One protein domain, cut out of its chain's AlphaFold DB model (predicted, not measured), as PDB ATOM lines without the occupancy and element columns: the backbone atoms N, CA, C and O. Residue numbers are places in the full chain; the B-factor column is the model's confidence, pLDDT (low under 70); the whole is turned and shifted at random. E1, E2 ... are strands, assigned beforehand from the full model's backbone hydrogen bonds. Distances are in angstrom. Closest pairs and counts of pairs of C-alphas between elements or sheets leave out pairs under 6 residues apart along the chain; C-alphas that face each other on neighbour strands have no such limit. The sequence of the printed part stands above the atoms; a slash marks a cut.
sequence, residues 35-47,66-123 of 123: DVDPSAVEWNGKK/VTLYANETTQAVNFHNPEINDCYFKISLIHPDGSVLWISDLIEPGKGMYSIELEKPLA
ATOM      1  N   ASP A  35      -1.260  -5.224 -43.328       81.38
ATOM      2  CA  ASP A  35      -1.937  -6.173 -42.435       81.38
ATOM      3  C   ASP A  35      -2.321  -7.434 -43.236       81.38
ATOM      4  O   ASP A  35      -3.481  -7.620 -43.574       81.38
ATOM      5  N   VAL A  36      -1.341  -8.235 -43.669       85.62
ATOM      6  CA  VAL A  36      -1.534  -9.486 -44.412       85.62
ATOM      7  C   VAL A  36      -1.946 -10.561 -43.428       85.62
ATOM      8  O   VAL A  36      -1.288 -10.752 -42.407       85.62
ATOM      9  N   ASP A  37      -3.028 -11.261 -43.754       84.81
ATOM     10  CA  ASP A  37      -3.627 -12.247 -42.871       84.81
ATOM     11  C   ASP A  37      -2.708 -13.475 -42.734       84.81
ATOM     12  O   ASP A  37      -2.505 -14.207 -43.710       84.81
ATOM     13  N   PRO A  38      -2.147 -13.744 -41.541       84.44
ATOM     14  CA  PRO A  38      -1.243 -14.871 -41.346       84.44
ATOM     15  C   PRO A  38      -1.969 -16.223 -41.351       84.44
ATOM     16  O   PRO A  38      -1.310 -17.262 -41.416       84.44
ATOM     17  N   SER A  39      -3.303 -16.232 -41.252       87.06
ATOM     18  CA  SER A  39      -4.123 -17.446 -41.291       87.06
ATOM     19  C   SER A  39      -4.523 -17.854 -42.713       87.06
ATOM     20  O   SER A  39      -5.002 -18.973 -42.919       87.06
ATOM     21  N   ALA A  40      -4.292 -16.985 -43.705       90.25
ATOM     22  CA  ALA A  40      -4.541 -17.293 -45.103       90.25
ATOM     23  C   ALA A  40      -3.525 -18.323 -45.628       90.25
ATOM     24  O   ALA A  40      -2.308 -18.126 -45.596       90.25
ATOM     25  N   VAL A  41      -4.043 -19.431 -46.149       92.19
ATOM     26  CA  VAL A  41      -3.281 -20.551 -46.712       92.19
ATOM     27  C   VAL A  41      -3.453 -20.619 -48.223       92.19
ATOM     28  O   VAL A  41      -4.359 -20.004 -48.778       92.19
ATOM     29  N   GLU A  42      -2.612 -21.404 -48.895       93.12
ATOM     30  CA  GLU A  42      -2.759 -21.675 -50.327       93.12
ATOM     31  C   GLU A  42      -4.166 -22.198 -50.651       93.12
ATOM     32  O   GLU A  42      -4.648 -23.192 -50.087       93.12
ATOM     33  N   TRP A  43      -4.838 -21.519 -51.577       90.88
ATOM     34  CA  TRP A  43      -6.152 -21.910 -52.050       90.88
ATOM     35  C   TRP A  43      -6.017 -22.838 -53.256       90.88
ATOM     36  O   TRP A  43      -5.290 -22.565 -54.206       90.88
ATOM     37  N   ASN A  44      -6.713 -23.974 -53.230       82.94
ATOM     38  CA  ASN A  44      -6.502 -25.053 -54.201       82.94
ATOM     39  C   ASN A  44      -7.465 -25.021 -55.399       82.94
ATOM     40  O   ASN A  44      -7.389 -25.892 -56.273       82.94
ATOM     41  N   GLY A  45      -8.378 -24.051 -55.458       71.31
ATOM     42  CA  GLY A  45      -9.278 -23.911 -56.590       71.31
ATOM     43  C   GLY A  45      -8.561 -23.312 -57.797       71.31
ATOM     44  O   GLY A  45      -7.692 -22.454 -57.686       71.31
ATOM     45  N   LYS A  46      -8.914 -23.780 -58.994       60.12
ATOM     46  CA  LYS A  46      -8.372 -23.247 -60.247       60.12
ATOM     47  C   LYS A  46      -9.526 -22.789 -61.121       60.12
ATOM     48  O   LYS A  46     -10.296 -23.613 -61.607       60.12
ATOM     49  N   LYS A  47      -9.646 -21.479 -61.329       58.75
ATOM     50  CA  LYS A  47     -10.444 -20.911 -62.420       58.75
ATOM     51  C   LYS A  47      -9.498 -20.187 -63.369       58.75
ATOM     52  O   LYS A  47      -8.665 -19.405 -62.927       58.75
ATOM     53  N   VAL A  66     -23.525 -20.258 -47.703       90.12
ATOM     54  CA  VAL A  66     -22.525 -20.411 -46.640       90.12
ATOM     55  C   VAL A  66     -23.247 -21.020 -45.443       90.12
ATOM     56  O   VAL A  66     -24.198 -20.430 -44.935       90.12
ATOM     57  N   THR A  67     -22.840 -22.222 -45.036       92.31
ATOM     58  CA  THR A  67     -23.438 -22.937 -43.901       92.31
ATOM     59  C   THR A  67     -22.597 -22.691 -42.661       92.31
ATOM     60  O   THR A  67     -21.397 -22.944 -42.692       92.31
ATOM     61  N   LEU A  68     -23.229 -22.232 -41.584       94.25
ATOM     62  CA  LEU A  68     -22.585 -21.976 -40.297       94.25
ATOM     63  C   LEU A  68     -23.261 -22.827 -39.219       94.25
ATOM     64  O   LEU A  68     -24.482 -23.009 -39.249       94.25
ATOM     65  N   TYR A  69     -22.479 -23.350 -38.283       94.75
ATOM     66  CA  TYR A  69     -22.969 -24.123 -37.148       94.75
ATOM     67  C   TYR A  69     -23.380 -23.189 -36.008       94.75
ATOM     68  O   TYR A  69     -22.598 -22.351 -35.560       94.75
ATOM     69  N   ALA A  70     -24.620 -23.327 -35.541       94.75
ATOM     70  CA  ALA A  70     -25.109 -22.582 -34.385       94.75
ATOM     71  C   ALA A  70     -24.343 -22.980 -33.115       94.75
ATOM     72  O   ALA A  70     -23.932 -24.130 -32.965       94.75
ATOM     73  N   ASN A  71     -24.210 -22.046 -32.175       95.06
ATOM     74  CA  ASN A  71     -23.516 -22.222 -30.894       95.06
ATOM     75  C   ASN A  71     -22.005 -22.524 -30.994       95.06
ATOM     76  O   ASN A  71     -21.379 -22.804 -29.975       95.06
ATOM     77  N   GLU A  72     -21.412 -22.400 -32.183       95.94
ATOM     78  CA  GLU A  72     -19.972 -22.533 -32.425       95.94
ATOM     79  C   GLU A  72     -19.398 -21.207 -32.950       95.94
ATOM     80  O   GLU A  72     -20.043 -20.484 -33.713       95.94
ATOM     81  N   THR A  73     -18.186 -20.857 -32.526       96.12
ATOM     82  CA  THR A  73     -17.462 -19.675 -33.026       96.12
ATOM     83  C   THR A  73     -16.520 -20.034 -34.165       96.12
ATOM     84  O   THR A  73     -16.413 -19.274 -35.123       96.12
ATOM     85  N   THR A  74     -15.900 -21.211 -34.114       97.12
ATOM     86  CA  THR A  74     -15.099 -21.737 -35.219       97.12
ATOM     87  C   THR A  74     -16.015 -22.222 -36.337       97.12
ATOM     88  O   THR A  74     -16.867 -23.080 -36.124       97.12
ATOM     89  N   GLN A  75     -15.841 -21.688 -37.541       96.62
ATOM     90  CA  GLN A  75     -16.692 -21.992 -38.689       96.62
ATOM     91  C   GLN A  75     -15.858 -22.438 -39.883       96.62
ATOM     92  O   GLN A  75     -14.867 -21.798 -40.238       96.62
ATOM     93  N   ALA A  76     -16.295 -23.513 -40.538       95.06
ATOM     94  CA  ALA A  76     -15.708 -23.961 -41.793       95.06
ATOM     95  C   ALA A  76     -16.207 -23.087 -42.952       95.06
ATOM     96  O   ALA A  76     -17.413 -22.935 -43.155       95.06
ATOM     97  N   VAL A  77     -15.285 -22.532 -43.734       94.06
ATOM     98  CA  VAL A  77     -15.589 -21.644 -44.869       94.06
ATOM     99  C   VAL A  77     -14.700 -21.968 -46.073       94.06
ATOM    100  O   VAL A  77     -13.919 -22.913 -46.054       94.06
ATOM    101  N   ASN A  78     -14.846 -21.213 -47.160       93.56
ATOM    102  CA  ASN A  78     -13.947 -21.268 -48.316       93.56
ATOM    103  C   ASN A  78     -13.760 -19.856 -48.889       93.56
ATOM    104  O   ASN A  78     -14.007 -19.599 -50.069       93.56
ATOM    105  N   PHE A  79     -13.420 -18.905 -48.023       95.06
ATOM    106  CA  PHE A  79     -13.188 -17.520 -48.420       95.06
ATOM    107  C   PHE A  79     -11.798 -17.403 -49.031       95.06
ATOM    108  O   PHE A  79     -10.835 -17.872 -48.441       95.06
ATOM    109  N   HIS A  80     -11.678 -16.824 -50.220       94.75
ATOM    110  CA  HIS A  80     -10.415 -16.828 -50.952       94.75
ATOM    111  C   HIS A  80     -10.281 -15.615 -51.862       94.75
ATOM    112  O   HIS A  80     -11.270 -14.992 -52.249       94.75
ATOM    113  N   ASN A  81      -9.040 -15.317 -52.221       95.00
ATOM    114  CA  ASN A  81      -8.687 -14.403 -53.284       95.00
ATOM    115  C   ASN A  81      -8.116 -15.230 -54.448       95.00
ATOM    116  O   ASN A  81      -7.038 -15.808 -54.307       95.00
ATOM    117  N   PRO A  82      -8.830 -15.357 -55.577       92.19
ATOM    118  CA  PRO A  82      -8.316 -16.052 -56.751       92.19
ATOM    119  C   PRO A  82      -6.909 -15.578 -57.157       92.19
ATOM    120  O   PRO A  82      -6.644 -14.381 -57.192       92.19
ATOM    121  N   GLU A  83      -6.025 -16.512 -57.532       90.50
ATOM    122  CA  GLU A  83      -4.628 -16.250 -57.970       90.50
ATOM    123  C   GLU A  83      -4.519 -15.218 -59.100       90.50
ATOM    124  O   GLU A  83      -3.509 -14.558 -59.293       90.50
ATOM    125  N   ILE A  84      -5.601 -15.078 -59.850       85.88
ATOM    126  CA  ILE A  84      -5.700 -14.257 -61.043       85.88
ATOM    127  C   ILE A  84      -5.842 -12.763 -60.782       85.88
ATOM    128  O   ILE A  84      -5.721 -11.966 -61.714       85.88
ATOM    129  N   ASN A  85      -6.170 -12.406 -59.544       90.31
ATOM    130  CA  ASN A  85      -6.309 -11.029 -59.120       90.31
ATOM    131  C   ASN A  85      -4.928 -10.432 -58.864       90.31
ATOM    132  O   ASN A  85      -4.006 -11.108 -58.423       90.31
ATOM    133  N   ASP A  86      -4.794  -9.136 -59.096       91.06
ATOM    134  CA  ASP A  86      -3.585  -8.350 -58.841       91.06
ATOM    135  C   ASP A  86      -3.709  -7.477 -57.579       91.06
ATOM    136  O   ASP A  86      -2.863  -6.627 -57.302       91.06
ATOM    137  N   CYS A  87      -4.761  -7.699 -56.789       92.19
ATOM    138  CA  CYS A  87      -5.060  -6.964 -55.569       92.19
ATOM    139  C   CYS A  87      -5.307  -7.905 -54.387       92.19
ATOM    140  O   CYS A  87      -5.657  -9.071 -54.556       92.19
ATOM    141  N   TYR A  88      -5.138  -7.376 -53.177       95.44
ATOM    142  CA  TYR A  88      -5.492  -8.067 -51.942       95.44
ATOM    143  C   TYR A  88      -6.984  -7.952 -51.663       95.44
ATOM    144  O   TYR A  88      -7.591  -6.909 -51.914       95.44
ATOM    145  N   PHE A  89      -7.554  -8.992 -51.063       96.31
ATOM    146  CA  PHE A  89      -8.933  -8.963 -50.586       96.31
ATOM    147  C   PHE A  89      -9.002  -8.752 -49.082       96.31
ATOM    148  O   PHE A  89      -8.190  -9.280 -48.332       96.31
ATOM    149  N   LYS A  90     -10.026  -8.022 -48.648       95.56
ATOM    150  CA  LYS A  90     -10.486  -7.979 -47.262       95.56
ATOM    151  C   LYS A  90     -11.951  -8.388 -47.258       95.56
ATOM    152  O   LYS A  90     -12.764  -7.744 -47.919       95.56
ATOM    153  N   ILE A  91     -12.274  -9.486 -46.584       94.75
ATOM    154  CA  ILE A  91     -13.601 -10.105 -46.623       94.75
ATOM    155  C   ILE A  91     -14.292  -9.867 -45.283       94.75
ATOM    156  O   ILE A  91     -13.688 -10.030 -44.227       94.75
ATOM    157  N   SER A  92     -15.569  -9.488 -45.323       95.00
ATOM    158  CA  SER A  92     -16.416  -9.370 -44.135       95.00
ATOM    159  C   SER A  92     -17.635 -10.266 -44.271       95.00
ATOM    160  O   SER A  92     -18.297 -10.272 -45.310       95.00
ATOM    161  N   LEU A  93     -17.944 -10.995 -43.205       94.56
ATOM    162  CA  LEU A  93     -19.185 -11.742 -43.073       94.56
ATOM    163  C   LEU A  93     -20.161 -10.897 -42.253       94.56
ATOM    164  O   LEU A  93     -19.892 -10.582 -41.095       94.56
ATOM    165  N   ILE A  94     -21.275 -10.511 -42.868       93.62
ATOM    166  CA  ILE A  94     -22.260  -9.594 -42.284       93.62
ATOM    167  C   ILE A  94     -23.597 -10.328 -42.185       93.62
ATOM    168  O   ILE A  94     -24.057 -10.926 -43.160       93.62
ATOM    169  N   HIS A  95     -24.215 -10.302 -41.008       91.19
ATOM    170  CA  HIS A  95     -25.551 -10.843 -40.789       91.19
ATOM    171  C   HIS A  95     -26.615  -9.942 -41.456       91.19
ATOM    172  O   HIS A  95     -26.393  -8.737 -41.590       91.19
ATOM    173  N   PRO A  96     -27.793 -10.458 -41.864       90.00
ATOM    174  CA  PRO A  96     -28.829  -9.648 -42.514       90.00
ATOM    175  C   PRO A  96     -29.337  -8.434 -41.720       90.00
ATOM    176  O   PRO A  96     -29.900  -7.519 -42.314       90.00
ATOM    177  N   ASP A  97     -29.142  -8.399 -40.399       92.44
ATOM    178  CA  ASP A  97     -29.447  -7.227 -39.560       92.44
ATOM    179  C   ASP A  97     -28.372  -6.122 -39.608       92.44
ATOM    180  O   ASP A  97     -28.533  -5.078 -38.977       92.44
ATOM    181  N   GLY A  98     -27.289  -6.335 -40.358       92.38
ATOM    182  CA  GLY A  98     -26.171  -5.409 -40.517       92.38
ATOM    183  C   GLY A  98     -25.032  -5.601 -39.514       92.38
ATOM    184  O   GLY A  98     -24.036  -4.882 -39.605       92.38
ATOM    185  N   SER A  99     -25.129  -6.547 -38.575       91.94
ATOM    186  CA  SER A  99     -24.021  -6.844 -37.663       91.94
ATOM    187  C   SER A  99     -22.869  -7.548 -38.382       91.94
ATOM    188  O   SER A  99     -23.062  -8.437 -39.211       91.94
ATOM    189  N   VAL A 100     -21.641  -7.138 -38.068       95.00
ATOM    190  CA  VAL A 100     -20.434  -7.794 -38.575       95.00
ATOM    191  C   VAL A 100     -20.148  -9.008 -37.701       95.00
ATOM    192  O   VAL A 100     -19.973  -8.875 -36.494       95.00
ATOM    193  N   LEU A 101     -20.108 -10.186 -38.315       95.12
ATOM    194  CA  LEU A 101     -19.824 -11.445 -37.626       95.12
ATOM    195  C   LEU A 101     -18.325 -11.752 -37.598       95.12
ATOM    196  O   LEU A 101     -17.844 -12.390 -36.662       95.12
ATOM    197  N   TRP A 102     -17.609 -11.326 -38.643       96.25
ATOM    198  CA  TRP A 102     -16.178 -11.555 -38.818       96.25
ATOM    199  C   TRP A 102     -15.601 -10.677 -39.944       96.25
ATOM    200  O   TRP A 102     -16.304 -10.357 -40.910       96.25
ATOM    201  N   ILE A 103     -14.318 -10.313 -39.841       95.56
ATOM    202  CA  ILE A 103     -13.544  -9.588 -40.862       95.56
ATOM    203  C   ILE A 103     -12.155 -10.230 -40.974       95.56
ATOM    204  O   ILE A 103     -11.531 -10.493 -39.949       95.56
ATOM    205  N   SER A 104     -11.657 -10.431 -42.195       94.81
ATOM    206  CA  SER A 104     -10.270 -10.841 -42.437       94.81
ATOM    207  C   SER A 104      -9.274  -9.684 -42.361       94.81
ATOM    208  O   SER A 104      -9.623  -8.516 -42.568       94.81
ATOM    209  N   ASP A 105      -8.001 -10.020 -42.225       94.19
ATOM    210  CA  ASP A 105      -6.922  -9.146 -42.679       94.19
ATOM    211  C   ASP A 105      -6.768  -9.254 -44.218       94.19
ATOM    212  O   ASP A 105      -7.685  -9.704 -44.918       94.19
ATOM    213  N   LEU A 106      -5.676  -8.757 -44.802       95.12
ATOM    214  CA  LEU A 106      -5.465  -8.766 -46.252       95.12
ATOM    215  C   LEU A 106      -5.097 -10.170 -46.754       95.12
ATOM    216  O   LEU A 106      -4.095 -10.751 -46.348       95.12
ATOM    217  N   ILE A 107      -5.868 -10.681 -47.709       95.25
ATOM    218  CA  ILE A 107      -5.678 -11.988 -48.343       95.25
ATOM    219  C   ILE A 107      -4.973 -11.792 -49.690       95.25
ATOM    220  O   ILE A 107      -5.522 -11.160 -50.600       95.25
ATOM    221  N   GLU A 108      -3.768 -12.343 -49.823       94.81
ATOM    222  CA  GLU A 108      -2.987 -12.342 -51.069       94.81
ATOM    223  C   GLU A 108      -3.698 -13.101 -52.201       94.81
ATOM    224  O   GLU A 108      -4.410 -14.073 -51.926       94.81
ATOM    225  N   PRO A 109      -3.481 -12.726 -53.476       94.12
ATOM    226  CA  PRO A 109      -3.886 -13.555 -54.607       94.12
ATOM    227  C   PRO A 109      -3.383 -14.994 -54.466       94.12
ATOM    228  O   PRO A 109      -2.221 -15.232 -54.146       94.12
ATOM    229  N   GLY A 110      -4.268 -15.960 -54.701       93.31
ATOM    230  CA  GLY A 110      -3.975 -17.391 -54.605       93.31
ATOM    231  C   GLY A 110      -4.164 -17.967 -53.203       93.31
ATOM    232  O   GLY A 110      -4.081 -19.183 -53.037       93.31
ATOM    233  N   LYS A 111      -4.479 -17.136 -52.201       95.56
ATOM    234  CA  LYS A 111      -4.699 -17.579 -50.822       95.56
ATOM    235  C   LYS A 111      -6.161 -17.541 -50.397       95.56
ATOM    236  O   LYS A 111      -7.012 -16.897 -51.012       95.56
ATOM    237  N   GLY A 112      -6.463 -18.247 -49.315       95.12
ATOM    238  CA  GLY A 112      -7.787 -18.299 -48.718       95.12
ATOM    239  C   GLY A 112      -7.797 -18.889 -47.315       95.12
ATOM    240  O   GLY A 112      -6.767 -19.238 -46.749       95.12
ATOM    241  N   MET A 113      -8.989 -18.996 -46.749       94.31
ATOM    242  CA  MET A 113      -9.260 -19.505 -45.415       94.31
ATOM    243  C   MET A 113     -10.311 -20.601 -45.494       94.31
ATOM    244  O   MET A 113     -11.361 -20.435 -46.122       94.31
ATOM    245  N   TYR A 114     -10.025 -21.709 -44.810       94.19
ATOM    246  CA  TYR A 114     -10.958 -22.826 -44.647       94.19
ATOM    247  C   TYR A 114     -11.616 -22.863 -43.265       94.19
ATOM    248  O   TYR A 114     -12.580 -23.595 -43.059       94.19
ATOM    249  N   SER A 115     -11.104 -22.067 -42.325       94.75
ATOM    250  CA  SER A 115     -11.615 -21.930 -40.966       94.75
ATOM    251  C   SER A 115     -11.520 -20.469 -40.554       94.75
ATOM    252  O   SER A 115     -10.482 -19.847 -40.773       94.75
ATOM    253  N   ILE A 116     -12.582 -19.942 -39.958       95.94
ATOM    254  CA  ILE A 116     -12.620 -18.603 -39.356       95.94
ATOM    255  C   ILE A 116     -13.156 -18.693 -37.931       95.94
ATOM    256  O   ILE A 116     -13.797 -19.681 -37.575       95.94
ATOM    257  N   GLU A 117     -12.922 -17.651 -37.142       96.56
ATOM    258  CA  GLU A 117     -13.414 -17.533 -35.770       96.56
ATOM    259  C   GLU A 117     -14.354 -16.325 -35.673       96.56
ATOM    260  O   GLU A 117     -13.918 -15.185 -35.831       96.56
ATOM    261  N   LEU A 118     -15.647 -16.560 -35.451       96.19
ATOM    262  CA  LEU A 118     -16.631 -15.494 -35.246       96.19
ATOM    263  C   LEU A 118     -16.425 -14.813 -33.889       96.19
ATOM    264  O   LEU A 118     -16.051 -15.464 -32.913       96.19
ATOM    265  N   GLU A 119     -16.773 -13.527 -33.782       92.06
ATOM    266  CA  GLU A 119     -16.712 -12.815 -32.492       92.06
ATOM    267  C   GLU A 119     -17.653 -13.420 -31.439       92.06
ATOM    268  O   GLU A 119     -17.384 -13.369 -30.236       92.06
ATOM    269  N   LYS A 120     -18.794 -13.950 -31.893       92.31
ATOM    270  CA  LYS A 120     -19.837 -14.568 -31.072       92.31
ATOM    271  C   LYS A 120     -20.493 -15.711 -31.850       92.31
ATOM    272  O   LYS A 120     -20.607 -15.611 -33.073       92.31
ATOM    273  N   PRO A 121     -20.961 -16.766 -31.164       92.94
ATOM    274  CA  PRO A 121     -21.717 -17.822 -31.816       92.94
ATOM    275  C   PRO A 121     -23.062 -17.300 -32.333       92.94
ATOM    276  O   PRO A 121     -23.655 -16.384 -31.757       92.94
ATOM    277  N   LEU A 122     -23.560 -17.928 -33.395       89.50
ATOM    278  CA  LEU A 122     -24.915 -17.706 -33.894       89.50
ATOM    279  C   LEU A 122     -25.903 -18.524 -33.053       89.50
ATOM    280  O   LEU A 122     -25.647 -19.700 -32.791       89.50
ATOM    281  N   ALA A 123     -26.985 -17.886 -32.601       80.88
ATOM    282  CA  ALA A 123     -28.027 -18.510 -31.781       80.88
ATOM    283  C   ALA A 123     -29.027 -19.317 -32.618       80.88
ATOM    284  O   ALA A 123     -29.316 -18.892 -33.761       80.88
TER     285      ALA A 123
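This is residues 35 to 47 and 66 to 123 of the 123 residues of the protein "tRNA (Uracil-5-)-methyltransferase" of Listeria monocytogenes (UniProt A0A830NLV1). There is little regular structure: two antiparallel ribbons, the longer pair E1 and E4 and the small hairpin E2 and E3, lie loosely and only partly face to face, with loops joining them. The 71 printed residues hold strands E1, E2, E3, E4 in chain order and no named helix; the class is all strand, with 21 residues in named elements. The whole is compact, radius of gyration of the C-alphas 12.6 A, yet elongated, spanning 37 by 21 by 20 A.

After residues 35 to 47, with no named element, E1 is residues 74 to 80, 17.1 A, from C-alpha 74 at (-15.099, -21.737, -35.219). E2 is 92 to 94, E3 100 to 103. E4, 111 to 117, 17.4 A, ends at C-alpha 117 (-13.414, -17.533, -35.770).

E1 and E4 are antiparallel at 160 degrees; N 75 and O 116 are 2.9 A apart, within hydrogen-bond range. Residues 41 to 42 pair antiparallel with 111 to 112 of E4. In the hairpin E2 and E3, N 93 and O 102 are 2.9 A apart, within hydrogen-bond range. The closest C-alphas of E3 and E4, Trp 102 and Glu 117, are 7.3 A apart. E1 and E3 are apart.

C-alphas 86 and 123 are farthest apart, 37.9 A. Residues 48 to 65 are cut out; C-alphas 47 and 66 are 19.9 A apart. The link E1 to E2 is long, 11 residues. Residues 46 to 47 have pLDDT under 70.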